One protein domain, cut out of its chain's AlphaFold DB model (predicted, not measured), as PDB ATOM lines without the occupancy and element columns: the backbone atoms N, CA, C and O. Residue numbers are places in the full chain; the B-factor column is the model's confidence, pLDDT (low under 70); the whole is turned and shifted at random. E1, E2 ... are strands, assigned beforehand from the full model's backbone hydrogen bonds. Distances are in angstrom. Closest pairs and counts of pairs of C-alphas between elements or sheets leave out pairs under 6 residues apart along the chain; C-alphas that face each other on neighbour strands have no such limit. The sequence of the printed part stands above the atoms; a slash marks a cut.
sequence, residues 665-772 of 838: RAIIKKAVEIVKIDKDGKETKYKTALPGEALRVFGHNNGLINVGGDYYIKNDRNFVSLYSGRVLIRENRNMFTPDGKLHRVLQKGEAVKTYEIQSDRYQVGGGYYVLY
ATOM      1  N   ARG A 665      -5.390  32.767 -33.906       82.44
ATOM      2  CA  ARG A 665      -4.439  33.699 -34.520       82.44
ATOM      3  C   ARG A 665      -5.160  34.880 -35.153       82.44
ATOM      4  O   ARG A 665      -6.170  34.696 -35.827       82.44
ATOM      5  N   ALA A 666      -4.595  36.063 -34.961       83.25
ATOM      6  CA  ALA A 666      -5.003  37.324 -35.555       83.25
ATOM      7  C   ALA A 666      -4.107  37.632 -36.762       83.25
ATOM      8  O   ALA A 666      -2.911  37.849 -36.599       83.25
ATOM      9  N   ILE A 667      -4.671  37.639 -37.969       84.38
ATOM     10  CA  ILE A 667      -4.011  38.125 -39.185       84.38
ATOM     11  C   ILE A 667      -4.322  39.604 -39.346       84.38
ATOM     12  O   ILE A 667      -5.487  39.981 -39.468       84.38
ATOM     13  N   ILE A 668      -3.289  40.428 -39.390       85.69
ATOM     14  CA  ILE A 668      -3.428  41.865 -39.564       85.69
ATOM     15  C   ILE A 668      -3.769  42.160 -41.030       85.69
ATOM     16  O   ILE A 668      -3.053  41.760 -41.942       85.69
ATOM     17  N   LYS A 669      -4.895  42.828 -41.277       76.38
ATOM     18  CA  LYS A 669      -5.363  43.279 -42.599       76.38
ATOM     19  C   LYS A 669      -4.933  44.715 -42.893       76.38
ATOM     20  O   LYS A 669      -4.602  45.040 -44.028       76.38
ATOM     21  N   LYS A 670      -4.949  45.564 -41.866       82.88
ATOM     22  CA  LYS A 670      -4.509  46.964 -41.884       82.88
ATOM     23  C   LYS A 670      -3.644  47.204 -40.658       82.88
ATOM     24  O   LYS A 670      -3.865  46.548 -39.646       82.88
ATOM     25  N   ALA A 671      -2.680  48.116 -40.756       88.12
ATOM     26  CA  ALA A 671      -1.773  48.401 -39.652       88.12
ATOM     27  C   ALA A 671      -2.558  48.685 -38.358       88.12
ATOM     28  O   ALA A 671      -3.471  49.509 -38.367       88.12
ATOM     29  N   VAL A 672      -2.224  47.984 -37.273       90.06
ATOM     30  CA  VAL A 672      -2.893  48.110 -35.970       90.06
ATOM     31  C   VAL A 672      -1.853  48.325 -34.881       90.06
ATOM     32  O   VAL A 672      -0.777  47.726 -34.906       90.06
ATOM     33  N   GLU A 673      -2.144  49.203 -33.929       92.94
ATOM     34  CA  GLU A 673      -1.264  49.403 -32.784       92.94
ATOM     35  C   GLU A 673      -1.411  48.249 -31.793       92.94
ATOM     36  O   GLU A 673      -2.516  47.840 -31.441       92.94
ATOM     37  N   ILE A 674      -0.269  47.717 -31.370       93.44
ATOM     38  CA  ILE A 674      -0.160  46.883 -30.186       93.44
ATOM     39  C   ILE A 674       0.113  47.824 -29.019       93.44
ATOM     40  O   ILE A 674       1.162  48.480 -28.981       93.44
ATOM     41  N   VAL A 675      -0.815  47.872 -28.074       92.06
ATOM     42  CA  VAL A 675      -0.691  48.632 -26.830       92.06
ATOM     43  C   VAL A 675      -0.319  47.696 -25.690       92.06
ATOM     44  O   VAL A 675      -0.691  46.523 -25.685       92.06
ATOM     45  N   LYS A 676       0.451  48.205 -24.736       92.94
ATOM     46  CA  LYS A 676       0.671  47.574 -23.441       92.94
ATOM     47  C   LYS A 676      -0.217  48.271 -22.418       92.94
ATOM     48  O   LYS A 676      -0.167  49.499 -22.335       92.94
ATOM     49  N   ILE A 677      -0.984  47.498 -21.658       84.12
ATOM     50  CA  ILE A 677      -1.872  47.998 -20.603       84.12
ATOM     51  C   ILE A 677      -1.286  47.575 -19.260       84.12
ATOM     52  O   ILE A 677      -1.079  46.386 -19.033       84.12
ATOM     53  N   ASP A 678      -0.946  48.530 -18.398       83.31
ATOM     54  CA  ASP A 678      -0.423  48.221 -17.063       83.31
ATOM     55  C   ASP A 678      -1.533  47.907 -16.040       83.31
ATOM     56  O   ASP A 678      -2.721  47.877 -16.362       83.31
ATOM     57  N   LYS A 679      -1.136  47.631 -14.789       74.56
ATOM     58  CA  LYS A 679      -2.058  47.254 -13.703       74.56
ATOM     59  C   LYS A 679      -3.058  48.354 -13.335       74.56
ATOM     60  O   LYS A 679      -4.094  48.030 -12.765       74.56
ATOM     61  N   ASP A 680      -2.755  49.605 -13.673       72.44
ATOM     62  CA  ASP A 680      -3.601  50.768 -13.408       72.44
ATOM     63  C   ASP A 680      -4.473  51.123 -14.630       72.44
ATOM     64  O   ASP A 680      -5.189  52.123 -14.625       72.44
ATOM     65  N   GLY A 681      -4.420  50.305 -15.691       69.06
ATOM     66  CA  GLY A 681      -5.208  50.472 -16.910       69.06
ATOM     67  C   GLY A 681      -4.634  51.492 -17.896       69.06
ATOM     68  O   GLY A 681      -5.310  51.856 -18.857       69.06
ATOM     69  N   LYS A 682      -3.400  51.970 -17.700       82.56
ATOM     70  CA  LYS A 682      -2.791  52.957 -18.596       82.56
ATOM     71  C   LYS A 682      -2.263  52.289 -19.861       82.56
ATOM     72  O   LYS A 682      -1.436  51.376 -19.809       82.56
ATOM     73  N   GLU A 683      -2.683  52.808 -21.012       86.44
ATOM     74  CA  GLU A 683      -2.229  52.325 -22.314       86.44
ATOM     75  C   GLU A 683      -0.941  53.022 -22.768       86.44
ATOM     76  O   GLU A 683      -0.822  54.250 -22.770       86.44
ATOM     77  N   THR A 684       0.036  52.231 -23.207       91.44
ATOM     78  CA  THR A 684       1.248  52.727 -23.866       91.44
ATOM     79  C   THR A 684       1.470  51.993 -25.176       91.44
ATOM     80  O   THR A 684       1.447  50.762 -25.233       91.44
ATOM     81  N   LYS A 685       1.707  52.737 -26.260       92.62
ATOM     82  CA  LYS A 685       2.027  52.139 -27.557       92.62
ATOM     83  C   LYS A 685       3.314  51.318 -27.444       92.62
ATOM     84  O   LYS A 685       4.370  51.861 -27.132       92.62
ATOM     85  N   TYR A 686       3.225  50.024 -27.739       91.94
ATOM     86  CA  TYR A 686       4.378  49.129 -27.769       91.94
ATOM     87  C   TYR A 686       4.995  49.072 -29.168       91.94
ATOM     88  O   TYR A 686       6.176  49.366 -29.345       91.94
ATOM     89  N   LYS A 687       4.194  48.724 -30.182       93.75
ATOM     90  CA  LYS A 687       4.594  48.748 -31.600       93.75
ATOM     91  C   LYS A 687       3.376  48.771 -32.516       93.75
ATOM     92  O   LYS A 687       2.262  48.552 -32.065       93.75
ATOM     93  N   THR A 688       3.582  48.962 -33.813       93.88
ATOM     94  CA  THR A 688       2.535  48.764 -34.826       93.88
ATOM     95  C   THR A 688       2.743  47.414 -35.507       93.88
ATOM     96  O   THR A 688       3.855  47.115 -35.935       93.88
ATOM     97  N   ALA A 689       1.695  46.597 -35.586       90.88
ATOM     98  CA  ALA A 689       1.679  45.383 -36.392       90.88
ATOM     99  C   ALA A 689       1.202  45.725 -37.808       90.88
ATOM    100  O   ALA A 689       0.197  46.418 -37.977       90.88
ATOM    101  N   LEU A 690       1.929  45.268 -38.823       92.69
ATOM    102  CA  LEU A 690       1.695  45.593 -40.227       92.69
ATOM    103  C   LEU A 690       0.780  44.571 -40.921       92.69
ATOM    104  O   LEU A 690       0.692  43.421 -40.482       92.69
ATOM    105  N   PRO A 691       0.109  44.954 -42.027       88.31
ATOM    106  CA  PRO A 691      -0.674  44.026 -42.841       88.31
ATOM    107  C   PRO A 691       0.107  42.753 -43.197       88.31
ATOM    108  O   PRO A 691       1.243  42.815 -43.661       88.31
ATOM    109  N   GLY A 692      -0.511  41.594 -42.989       75.44
ATOM    110  CA  GLY A 692       0.071  40.269 -43.197       75.44
ATOM    111  C   GLY A 692       0.689  39.637 -41.946       75.44
ATOM    112  O   GLY A 692       0.863  38.417 -41.926       75.44
ATOM    113  N   GLU A 693       0.973  40.409 -40.887       84.94
ATOM    114  CA  GLU A 693       1.471  39.849 -39.626       84.94
ATOM    115  C   GLU A 693       0.443  38.913 -38.977       84.94
ATOM    116  O   GLU A 693      -0.767  39.135 -39.043       84.94
ATOM    117  N   ALA A 694       0.934  37.851 -38.333       84.75
ATOM    118  CA  ALA A 694       0.116  36.878 -37.620       84.75
ATOM    119  C   ALA A 694       0.459  36.893 -36.126       84.75
ATOM    120  O   ALA A 694       1.537  36.448 -35.728       84.75
ATOM    121  N   LEU A 695      -0.471  37.360 -35.298       87.62
ATOM    122  CA  LEU A 695      -0.334  37.412 -33.845       87.62
ATOM    123  C   LEU A 695      -1.074  36.242 -33.191       87.62
ATOM    124  O   LEU A 695      -2.097  35.772 -33.688       87.62
ATOM    125  N   ARG A 696      -0.545  35.745 -32.072       87.75
ATOM    126  CA  ARG A 696      -1.246  34.771 -31.222       87.75
ATOM    127  C   ARG A 696      -2.325  35.498 -30.429       87.75
ATOM    128  O   ARG A 696      -2.117  36.645 -30.067       87.75
ATOM    129  N   VAL A 697      -3.440  34.830 -30.155       81.69
ATOM    130  CA  VAL A 697      -4.563  35.392 -29.394       81.69
ATOM    131  C   VAL A 697      -4.856  34.507 -28.195       81.69
ATOM    132  O   VAL A 697      -4.987  33.294 -28.361       81.69
ATOM    133  N   PHE A 698      -4.975  35.110 -27.015       78.69
ATOM    134  CA  PHE A 698      -5.170  34.406 -25.738       78.69
ATOM    135  C   PHE A 698      -6.543  34.664 -25.098       78.69
ATOM    136  O   PHE A 698      -6.917  33.968 -24.161       78.69
ATOM    137  N   GLY A 699      -7.308  35.619 -25.629       72.94
ATOM    138  CA  GLY A 699      -8.633  36.002 -25.139       72.94
ATOM    139  C   GLY A 699      -8.967  37.435 -25.543       72.94
ATOM    140  O   GLY A 699      -8.243  38.037 -26.345       72.94
ATOM    141  N   HIS A 700     -10.031  37.981 -24.967       70.31
ATOM    142  CA  HIS A 700     -10.323  39.415 -24.995       70.31
ATOM    143  C   HIS A 700     -10.408  40.008 -23.589       70.31
ATOM    144  O   HIS A 700     -10.650  39.283 -22.622       70.31
ATOM    145  N   ASN A 701     -10.199  41.314 -23.494       67.00
ATOM    146  CA  ASN A 701     -10.461  42.114 -22.304       67.00
ATOM    147  C   ASN A 701     -10.963  43.488 -22.760       67.00
ATOM    148  O   ASN A 701     -10.295  44.092 -23.600       67.00
ATOM    149  N   ASN A 702     -12.105  43.959 -22.252       63.28
ATOM    150  CA  ASN A 702     -12.655  45.295 -22.533       63.28
ATOM    151  C   ASN A 702     -12.651  45.672 -24.031       63.28
ATOM    152  O   ASN A 702     -12.115  46.703 -24.424       63.28
ATOM    153  N   GLY A 703     -13.153  44.787 -24.902       63.22
ATOM    154  CA  GLY A 703     -13.204  45.049 -26.349       63.22
ATOM    155  C   GLY A 703     -11.854  44.980 -27.086       63.22
ATOM    156  O   GLY A 703     -11.802  45.191 -28.299       63.22
ATOM    157  N   LEU A 704     -10.756  44.625 -26.412       78.12
ATOM    158  CA  LEU A 704      -9.432  44.439 -27.010       78.12
ATOM    159  C   LEU A 704      -9.045  42.957 -27.098       78.12
ATOM    160  O   LEU A 704      -9.378  42.150 -26.232       78.12
ATOM    161  N   ILE A 705      -8.284  42.589 -28.131       82.38
ATOM    162  CA  ILE A 705      -7.745  41.233 -28.309       82.38
ATOM    163  C   ILE A 705      -6.416  41.134 -27.557       82.38
ATOM    164  O   ILE A 705      -5.465  41.837 -27.900       82.38
ATOM    165  N   ASN A 706      -6.309  40.220 -26.587       87.25
ATOM    166  CA  ASN A 706      -5.039  39.947 -25.915       87.25
ATOM    167  C   ASN A 706      -4.114  39.139 -26.834       87.25
ATOM    168  O   ASN A 706      -4.450  38.023 -27.251       87.25
ATOM    169  N   VAL A 707      -2.933  39.692 -27.113       89.81
ATOM    170  CA  VAL A 707      -1.905  39.074 -27.965       89.81
ATOM    171  C   VAL A 707      -0.720  38.499 -27.176       89.81
ATOM    172  O   VAL A 707       0.291  38.096 -27.759       89.81
ATOM    173  N   GLY A 708      -0.883  38.385 -25.854       85.81
ATOM    174  CA  GLY A 708       0.027  37.747 -24.903       85.81
ATOM    175  C   GLY A 708       0.450  38.699 -23.785       85.81
ATOM    176  O   GLY A 708       0.757  39.853 -24.054       85.81
ATOM    177  N   GLY A 709       0.513  38.209 -22.542       84.12
ATOM    178  CA  GLY A 709       0.866  39.035 -21.377       84.12
ATOM    179  C   GLY A 709      -0.029  40.272 -21.277       84.12
ATOM    180  O   GLY A 709      -1.240  40.163 -21.441       84.12
ATOM    181  N   ASP A 710       0.592  41.435 -21.103       87.62
ATOM    182  CA  ASP A 710      -0.080  42.732 -20.959       87.62
ATOM    183  C   ASP A 710      -0.294  43.461 -22.306       87.62
ATOM    184  O   ASP A 710      -0.477  44.678 -22.331       87.62
ATOM    185  N   TYR A 711      -0.198  42.756 -23.442       91.88
ATOM    186  CA  TYR A 711      -0.243  43.354 -24.781       91.88
ATOM    187  C   TYR A 711      -1.563  43.080 -25.505       91.88
ATOM    188  O   TYR A 711      -2.036  41.940 -25.572       91.88
ATOM    189  N   TYR A 712      -2.116  44.123 -26.121       90.75
ATOM    190  CA  TYR A 712      -3.450  44.125 -26.707       90.75
ATOM    191  C   TYR A 712      -3.476  44.818 -28.072       90.75
ATOM    192  O   TYR A 712      -2.657  45.691 -28.353       90.75
ATOM    193  N   ILE A 713      -4.424  44.428 -28.922       88.94
ATOM    194  CA  ILE A 713      -4.753  45.121 -30.177       88.94
ATOM    195  C   ILE A 713      -6.252  45.412 -30.231       88.94
ATOM    196  O   ILE A 713      -7.053  44.666 -29.660       88.94
ATOM    197  N   LYS A 714      -6.643  46.449 -30.975       80.75
ATOM    198  CA  LYS A 714      -8.056  46.769 -31.210       80.75
ATOM    199  C   LYS A 714      -8.782  45.586 -31.864       80.75
ATOM    200  O   LYS A 714      -8.324  45.067 -32.888       80.75
ATOM    201  N   ASN A 715      -9.924  45.183 -31.306       74.25
ATOM    202  CA  ASN A 715     -10.785  44.157 -31.895       74.25
ATOM    203  C   ASN A 715     -11.651  44.744 -33.019       74.25
ATOM    204  O   ASN A 715     -12.862  44.881 -32.892       74.25
ATOM    205  N   ASP A 716     -11.020  45.122 -34.129       70.81
ATOM    206  CA  ASP A 716     -11.714  45.678 -35.292       70.81
ATOM    207  C   ASP A 716     -11.509  44.774 -36.510       70.81
ATOM    208  O   ASP A 716     -10.388  44.525 -36.969       70.81
ATOM    209  N   ARG A 717     -12.615  44.282 -37.071       64.88
ATOM    210  CA  ARG A 717     -12.604  43.305 -38.169       64.88
ATOM    211  C   ARG A 717     -12.132  43.874 -39.502       64.88
ATOM    212  O   ARG A 717     -11.784  43.100 -40.404       64.88
ATOM    213  N   ASN A 718     -12.081  45.198 -39.624       67.81
ATOM    214  CA  ASN A 718     -11.458  45.880 -40.754       67.81
ATOM    215  C   ASN A 718      -9.927  45.819 -40.678       67.81
ATOM    216  O   ASN A 718      -9.258  45.869 -41.712       67.81
ATOM    217  N   PHE A 719      -9.376  45.675 -39.470       68.31
ATOM    218  CA  PHE A 719      -7.939  45.666 -39.209       68.31
ATOM    219  C   PHE A 719      -7.400  44.267 -38.945       68.31
ATOM    220  O   PHE A 719      -6.239  44.014 -39.244       68.31
ATOM    221  N   VAL A 720      -8.221  43.343 -38.438       75.62
ATOM    222  CA  VAL A 720      -7.772  42.022 -37.985       75.62
ATOM    223  C   VAL A 720      -8.725  40.915 -38.458       75.62
ATOM    224  O   VAL A 720      -9.940  41.089 -38.524       75.62
ATOM    225  N   SER A 721      -8.182  39.749 -38.820       75.56
ATOM    226  CA  SER A 721      -8.933  38.511 -39.075       75.56
ATOM    227  C   SER A 721      -8.554  37.442 -38.062       75.56
ATOM    228  O   SER A 721      -7.385  37.080 -37.977       75.56
ATOM    229  N   LEU A 722      -9.526  36.865 -37.363       75.12
ATOM    230  CA  LEU A 722      -9.289  35.736 -36.464       75.12
ATOM    231  C   LEU A 722      -9.506  34.408 -37.195       75.12
ATOM    232  O   LEU A 722     -10.481  34.268 -37.930       75.12
ATOM    233  N   TYR A 723      -8.625  33.427 -36.993       79.19
ATOM    234  CA  TYR A 723      -8.877  32.048 -37.426       79.19
ATOM    235  C   TYR A 723      -8.572  31.035 -36.318       79.19
ATOM    236  O   TYR A 723      -7.740  31.279 -35.438       79.19
ATOM    237  N   SER A 724      -9.321  29.931 -36.314       68.12
ATOM    238  CA  SER A 724      -9.425  28.991 -35.191       68.12
ATOM    239  C   SER A 724      -8.506  27.777 -35.332       68.12
ATOM    240  O   SER A 724      -7.996  27.265 -34.332       68.12
ATOM    241  N   GLY A 725      -8.232  27.356 -36.565       79.00
ATOM    242  CA  GLY A 725      -7.394  26.199 -36.847       79.00
ATOM    243  C   GLY A 725      -7.387  25.859 -38.330       79.00
ATOM    244  O   GLY A 725      -7.431  26.743 -39.191       79.00
ATOM    245  N   ARG A 726      -7.314  24.567 -38.640       84.62
ATOM    246  CA  ARG A 726      -7.339  24.055 -40.012       84.62
ATOM    247  C   ARG A 726      -8.260  22.855 -40.127       84.62
ATOM    248  O   ARG A 726      -8.398  22.088 -39.183       84.62
ATOM    249  N   VAL A 727      -8.810  22.636 -41.311       84.94
ATOM    250  CA  VAL A 727      -9.532  21.412 -41.663       84.94
ATOM    251  C   VAL A 727      -8.641  20.551 -42.536       84.94
ATOM    252  O   VAL A 727      -8.226  20.969 -43.615       84.94
ATOM    253  N   LEU A 728      -8.339  19.347 -42.048       87.06
ATOM    254  CA  LEU A 728      -7.614  18.320 -42.781       87.06
ATOM    255  C   LEU A 728      -8.578  17.507 -43.640       87.06
ATOM    256  O   LEU A 728      -9.521  16.892 -43.136       87.06
ATOM    257  N   ILE A 729      -8.266  17.430 -44.924       90.12
ATOM    258  CA  ILE A 729      -9.004  16.674 -45.923       90.12
ATOM    259  C   ILE A 729      -8.449  15.244 -45.959       90.12
ATOM    260  O   ILE A 729      -7.313  15.014 -46.366       90.12
ATOM    261  N   ARG A 730      -9.215  14.267 -45.463       83.12
ATOM    262  CA  ARG A 730      -8.805  12.847 -45.377       83.12
ATOM    263  C   ARG A 730      -9.112  12.051 -46.648       83.12
ATOM    264  O   ARG A 730      -8.471  11.032 -46.894       83.12
ATOM    265  N   GLU A 731     -10.041  12.548 -47.454       85.62
ATOM    266  CA  GLU A 731     -10.423  12.077 -48.790       85.62
ATOM    267  C   GLU A 731     -10.809  13.296 -49.628       85.62
ATOM    268  O   GLU A 731     -11.127  14.318 -49.036       85.62
ATOM    269  N   ASN A 732     -10.796  13.224 -50.959       90.12
ATOM    270  CA  ASN A 732     -11.074  14.386 -51.812       90.12
ATOM    271  C   ASN A 732     -12.437  15.034 -51.492       90.12
ATOM    272  O   ASN A 732     -13.442  14.333 -51.367       90.12
ATOM    273  N   ARG A 733     -12.485  16.368 -51.355       88.69
ATOM    274  CA  ARG A 733     -13.698  17.112 -50.955       88.69
ATOM    275  C   ARG A 733     -13.921  18.369 -51.770       88.69
ATOM    276  O   ARG A 733     -12.993  19.109 -52.056       88.69
ATOM    277  N   ASN A 734     -15.184  18.678 -52.018       92.81
ATOM    278  CA  ASN A 734     -15.586  19.937 -52.622       92.81
ATOM    279  C   ASN A 734     -15.433  21.095 -51.626       92.81
ATOM    280  O   ASN A 734     -15.942  21.035 -50.504       92.81
ATOM    281  N   MET A 735     -14.750  22.147 -52.064       90.75
ATOM    282  CA  MET A 735     -14.827  23.485 -51.497       90.75
ATOM    283  C   MET A 735     -15.817  24.288 -52.333       90.75
ATOM    284  O   MET A 735     -15.726  24.296 -53.562       90.75
ATOM    285  N   PHE A 736     -16.750  24.949 -51.668       88.88
ATOM    286  CA  PHE A 736     -17.837  25.690 -52.287       88.88
ATOM    287  C   PHE A 736     -17.604  27.194 -52.161       88.88
ATOM    288  O   PHE A 736     -16.953  27.647 -51.219       88.88
ATOM    289  N   THR A 737     -18.107  27.950 -53.129       78.75
ATOM    290  CA  THR A 737     -18.232  29.412 -53.101       78.75
ATOM    291  C   THR A 737     -19.315  29.848 -52.098       78.75
ATOM    292  O   THR A 737     -20.119  29.012 -51.674       78.75
ATOM    293  N   PRO A 738     -19.397  31.146 -51.737       67.31
ATOM    294  CA  PRO A 738     -20.425  31.647 -50.816       67.31
ATOM    295  C   PRO A 738     -21.870  31.370 -51.269       67.31
ATOM    296  O   PRO A 738     -22.739  31.118 -50.438       67.31
ATOM    297  N   ASP A 739     -22.117  31.364 -52.583       74.44
ATOM    298  CA  ASP A 739     -23.409  31.062 -53.222       74.44
ATOM    299  C   ASP A 739     -23.655  29.553 -53.438       74.44
ATOM    300  O   ASP A 739     -24.609  29.160 -54.102       74.44
ATOM    301  N   GLY A 740     -22.797  28.692 -52.882       79.25
ATOM    302  CA  GLY A 740     -22.977  27.240 -52.860       79.25
ATOM    303  C   GLY A 740     -22.565  26.500 -54.131       79.25
ATOM    304  O   GLY A 740     -22.771  25.289 -54.231       79.25
ATOM    305  N   LYS A 741     -21.934  27.180 -55.093       84.69
ATOM    306  CA  LYS A 741     -21.360  26.535 -56.280       84.69
ATOM    307  C   LYS A 741     -20.047  25.843 -55.933       84.69
ATOM    308  O   LYS A 741     -19.321  26.241 -55.024       84.69
ATOM    309  N   LEU A 742     -19.711  24.790 -56.674       89.25
ATOM    310  CA  LEU A 742     -18.407  24.145 -56.547       89.25
ATOM    311  C   LEU A 742     -17.304  25.130 -56.963       89.25
ATOM    312  O   LEU A 742     -17.278  25.571 -58.107       89.25
ATOM    313  N   HIS A 743     -16.381  25.443 -56.054       89.75
ATOM    314  CA  HIS A 743     -15.193  26.233 -56.372       89.75
ATOM    315  C   HIS A 743     -14.039  25.341 -56.841       89.75
ATOM    316  O   HIS A 743     -13.515  25.536 -57.933       89.75
ATOM    317  N   ARG A 744     -13.631  24.358 -56.021       95.12
ATOM    318  CA  ARG A 744     -12.621  23.347 -56.392       95.12
ATOM    319  C   ARG A 744     -12.695  22.103 -55.514       95.12
ATOM    320  O   ARG A 744     -13.265  22.142 -54.428       95.12
ATOM    321  N   VAL A 745     -12.048  21.027 -55.951       92.25
ATOM    322  CA  VAL A 745     -11.863  19.808 -55.149       92.25
ATOM    323  C   VAL A 745     -10.546  19.897 -54.374       92.25
ATOM    324  O   VAL A 745      -9.466  19.899 -54.969       92.25
ATOM    325  N   LEU A 746     -10.636  19.968 -53.049       91.62
ATOM    326  CA  LEU A 746      -9.518  19.809 -52.125       91.62
ATOM    327  C   LEU A 746      -9.051  18.355 -52.124       91.62
ATOM    328  O   LEU A 746      -9.872  17.435 -52.074       91.62
ATOM    329  N   GLN A 747      -7.739  18.150 -52.160       93.12
ATOM    330  CA  GLN A 747      -7.156  16.812 -52.267       93.12
ATOM    331  C   GLN A 747      -6.914  16.187 -50.890       93.12
ATOM    332  O   GLN A 747      -6.685  16.883 -49.898       93.12
ATOM    333  N   LYS A 748      -6.914  14.851 -50.824       90.62
ATOM    334  CA  LYS A 748      -6.478  14.111 -49.633       90.62
ATOM    335  C   LYS A 748      -5.097  14.598 -49.166       90.62
ATOM    336  O   LYS A 748      -4.137  14.599 -49.927       90.62
ATOM    337  N   GLY A 749      -5.003  14.968 -47.893       80.69
ATOM    338  CA  GLY A 749      -3.809  15.519 -47.251       80.69
ATOM    339  C   GLY A 749      -3.788  17.048 -47.164       80.69
ATOM    340  O   GLY A 749      -3.013  17.588 -46.375       80.69
ATOM    341  N   GLU A 750      -4.650  17.752 -47.902       88.31
ATOM    342  CA  GLU A 750      -4.731  19.213 -47.860       88.31
ATOM    343  C   GLU A 750      -5.276  19.702 -46.507       88.31
ATOM    344  O   GLU A 750      -6.204  19.119 -45.942       88.31
ATOM    345  N   ALA A 751      -4.688  20.774 -45.968       87.69
ATOM    346  CA  ALA A 751      -5.101  21.384 -44.706       87.69
ATOM    347  C   ALA A 751      -5.411  22.872 -44.905       87.69
ATOM    348  O   ALA A 751      -4.503  23.713 -44.917       87.69
ATOM    349  N   VAL A 752      -6.695  23.191 -45.043       86.25
ATOM    350  CA  VAL A 752      -7.193  24.550 -45.303       86.25
ATOM    351  C   VAL A 752      -7.435  25.303 -43.997       86.25
ATOM    352  O   VAL A 752      -7.864  24.705 -43.014       86.25
ATOM    353  N   LYS A 753      -7.127  26.607 -43.960       84.44
ATOM    354  CA  LYS A 753      -7.390  27.455 -42.783       84.44
ATOM    355  C   LYS A 753      -8.889  27.533 -42.531       84.44
ATOM    356  O   LYS A 753      -9.651  27.674 -43.479       84.44
ATOM    357  N   THR A 754      -9.285  27.495 -41.268       79.75
ATOM    358  CA  THR A 754     -10.684  27.582 -40.851       79.75
ATOM    359  C   THR A 754     -10.866  28.805 -39.975       79.75
ATOM    360  O   THR A 754     -10.185  28.958 -38.960       79.75
ATOM    361  N   TYR A 755     -11.762  29.688 -40.399       73.12
ATOM    362  CA  TYR A 755     -12.049  30.961 -39.739       73.12
ATOM    363  C   TYR A 755     -13.257  30.844 -38.811       73.12
ATOM    364  O   TYR A 755     -13.280  31.464 -37.753       73.12
ATOM    365  N   GLU A 756     -14.213  29.993 -39.178       69.19
ATOM    366  CA  GLU A 756     -15.454  29.760 -38.443       69.19
ATOM    367  C   GLU A 756     -15.898  28.307 -38.660       69.19
ATOM    368  O   GLU A 756     -15.663  27.726 -39.727       69.19
ATOM    369  N   ILE A 757     -16.510  27.708 -37.642       66.56
ATOM    370  CA  ILE A 757     -17.119  26.378 -37.711       66.56
ATOM    371  C   ILE A 757     -18.616  26.585 -37.504       66.56
ATOM    372  O   ILE A 757     -19.015  27.151 -36.494       66.56
ATOM    373  N   GLN A 758     -19.418  26.151 -38.467       65.38
ATOM    374  CA  GLN A 758     -20.877  26.195 -38.430       65.38
ATOM    375  C   GLN A 758     -21.419  24.768 -38.288       65.38
ATOM    376  O   GLN A 758     -20.672  23.795 -38.414       65.38
ATOM    377  N   SER A 759     -22.720  24.633 -38.031       59.31
ATOM    378  CA  SER A 759     -23.372  23.341 -37.771       59.31
ATOM    379  C   SER A 759     -23.208  22.319 -38.905       59.31
ATOM    380  O   SER A 759     -23.163  21.120 -38.642       59.31
ATOM    381  N   ASP A 760     -23.072  22.772 -40.153       70.50
ATOM    382  CA  ASP A 760     -22.981  21.918 -41.342       70.50
ATOM    383  C   ASP A 760     -21.696  22.122 -42.168       70.50
ATOM    384  O   ASP A 760     -21.481  21.414 -43.160       70.50
ATOM    385  N   ARG A 761     -20.821  23.073 -41.806       81.62
ATOM    386  CA  ARG A 761     -19.666  23.458 -42.636       81.62
ATOM    387  C   ARG A 761     -18.527  24.125 -41.871       81.62
ATOM    388  O   ARG A 761     -18.699  24.714 -40.812       81.62
ATOM    389  N   TYR A 762     -17.352  24.103 -42.488       80.56
ATOM    390  CA  TYR A 762     -16.182  24.874 -42.090       80.56
ATOM    391  C   TYR A 762     -15.984  26.051 -43.047       80.56
ATOM    392  O   TYR A 762     -15.813  25.831 -44.248       80.56
ATOM    393  N   GLN A 763     -15.955  27.281 -42.536       82.12
ATOM    394  CA  GLN A 763     -15.648  28.477 -43.326       82.12
ATOM    395  C   GLN A 763     -14.137  28.607 -43.499       82.12
ATOM    396  O   GLN A 763     -13.395  28.709 -42.517       82.12
ATOM    397  N   VAL A 764     -13.670  28.629 -44.746       82.81
ATOM    398  CA  VAL A 764     -12.237  28.592 -45.085       82.81
ATOM    399  C   VAL A 764     -11.693  29.913 -45.644       82.81
ATOM    400  O   VAL A 764     -10.575  29.972 -46.154       82.81
ATOM    401  N   GLY A 765     -12.449  30.999 -45.446       73.06
ATOM    402  CA  GLY A 765     -12.080  32.377 -45.797       73.06
ATOM    403  C   GLY A 765     -12.775  32.845 -47.073       73.06
ATOM    404  O   GLY A 765     -13.216  32.019 -47.852       73.06
ATOM    405  N   GLY A 766     -12.937  34.161 -47.269       65.62
ATOM    406  CA  GLY A 766     -13.588  34.725 -48.472       65.62
ATOM    407  C   GLY A 766     -15.033  34.258 -48.727       65.62
ATOM    408  O   GLY A 766     -15.493  34.342 -49.857       65.62
ATOM    409  N   GLY A 767     -15.701  33.711 -47.701       64.12
ATOM    410  CA  GLY A 767     -17.026  33.080 -47.786       64.12
ATOM    411  C   GLY A 767     -17.027  31.680 -48.428       64.12
ATOM    412  O   GLY A 767     -18.079  31.063 -48.574       64.12
ATOM    413  N   TYR A 768     -15.853  31.145 -48.782       84.44
ATOM    414  CA  TYR A 768     -15.710  29.760 -49.213       84.44
ATOM    415  C   TYR A 768     -15.867  28.809 -48.030       84.44
ATOM    416  O   TYR A 768     -15.413  29.099 -46.919       84.44
ATOM    417  N   TYR A 769     -16.434  27.630 -48.274       84.94
ATOM    418  CA  TYR A 769     -16.650  26.645 -47.219       84.94
ATOM    419  C   TYR A 769     -16.439  25.201 -47.674       84.94
ATOM    420  O   TYR A 769     -16.496  24.867 -48.856       84.94
ATOM    421  N   VAL A 770     -16.211  24.323 -46.701       86.69
ATOM    422  CA  VAL A 770     -16.154  22.866 -46.872       86.69
ATOM    423  C   VAL A 770     -17.226  22.249 -45.986       86.69
ATOM    424  O   VAL A 770     -17.245  22.505 -44.787       86.69
ATOM    425  N   LEU A 771     -18.110  21.425 -46.551       82.25
ATOM    426  CA  LEU A 771     -19.168  20.771 -45.775       82.25
ATOM    427  C   LEU A 771     -18.588  19.825 -44.712       82.25
ATOM    428  O   LEU A 771     -17.673  19.034 -44.998       82.25
ATOM    429  N   TYR A 772     -19.161  19.874 -43.515       79.75
ATOM    430  CA  TYR A 772     -18.817  19.012 -42.394       79.75
ATOM    431  C   TYR A 772     -19.040  17.542 -42.761       79.75
ATOM    432  O   TYR A 772     -20.094  17.171 -43.271       79.75
TER     433      TYR A 772
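What this domain is: This is residues 665 to 772 of the 838 residues of a protein of Bacillus lacus (UniProt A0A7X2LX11). Two small lobes built of strands stand in a row, each a small sandwich of two sheets partly face to face with their strands crossed; E8 of the first lobe runs on into E9 of the second. In the first lobe the five-strand sheet E3 - E2 - E7 - E6 - E5 faces the sheet E4 - E1 - E8, and the E2 and E3 hairpin reaches to the far end; in the second, E11 - E10 - E14 - E13 faces the pair E9 - E12. Neighbour strands are antiparallel throughout. The printed part has 108 residues, no named helix and fourteen named strands, E1 to E14 in that order: all strand, and loose, with a radius of gyration of the C-alphas of 17.0 A and spans of 52 by 23 by 21 A.

How they stand to each other: Begin with the largest sheet, strongly twisted: E3 (683 to 689), E2 (672 to 677), E7 (711 to 714), E6 (704 to 708) and E5 (699 to 701). Look for N 674 and O 687, 2.8 A apart, in the E2 and E3 hairpin, and for N 675 and O 712, 2.9 A, between E2 and E7. E5, E6 and E7 form a meander, each strand the antiparallel neighbour of the one before; N 705 and O 713 are 2.9 A apart, N 704 and O 701 also 2.9 A. This sheet is face to face with E4 (694 to 697), E1 (665 to 668) and E8 (720 to 723), their strands at 67 degrees. There N 667 and O 721 are 2.8 A apart, as are N 666 and O 695. E4 runs on into E5 at 74 degrees, and E8 into E9 (725 to 729) at 47 degrees. E9 pairs with E12 (751 to 754), N 727 to O 752 at 2.8 A. Their sheet is face to face with E11 (742 to 746), E10 (733 to 736), E14 (768 to 771) and E13 (761 to 765), strands at 57 degrees; here N 735 and O 744, N 736 and O 769, and N 762 and O 770 are each 2.8 A apart. The four sheets make a stack of sheets, set face to face, in these two pairs.

Where its parts are: Find C-alpha 683 at (-2.229, 52.325, -22.314); from there E3 runs 16.2 A. E2 measures 15.4 A and E9 13.3 A. E1 begins at C-alpha 665, (-4.439, 33.699, -34.520), and E14 ends at C-alpha 771, (-19.168, 20.771, -45.775).

The domain as a whole: The outline is a rod; the C-alphas of Asp 680 and Asn 732, the two farthest apart, are 53.4 A apart. The printed part has no cut and no long link. Its mean pLDDT is 81.9, with 15 residues under 70, among them 701 to 703, 717 to 719 and 756 to 759.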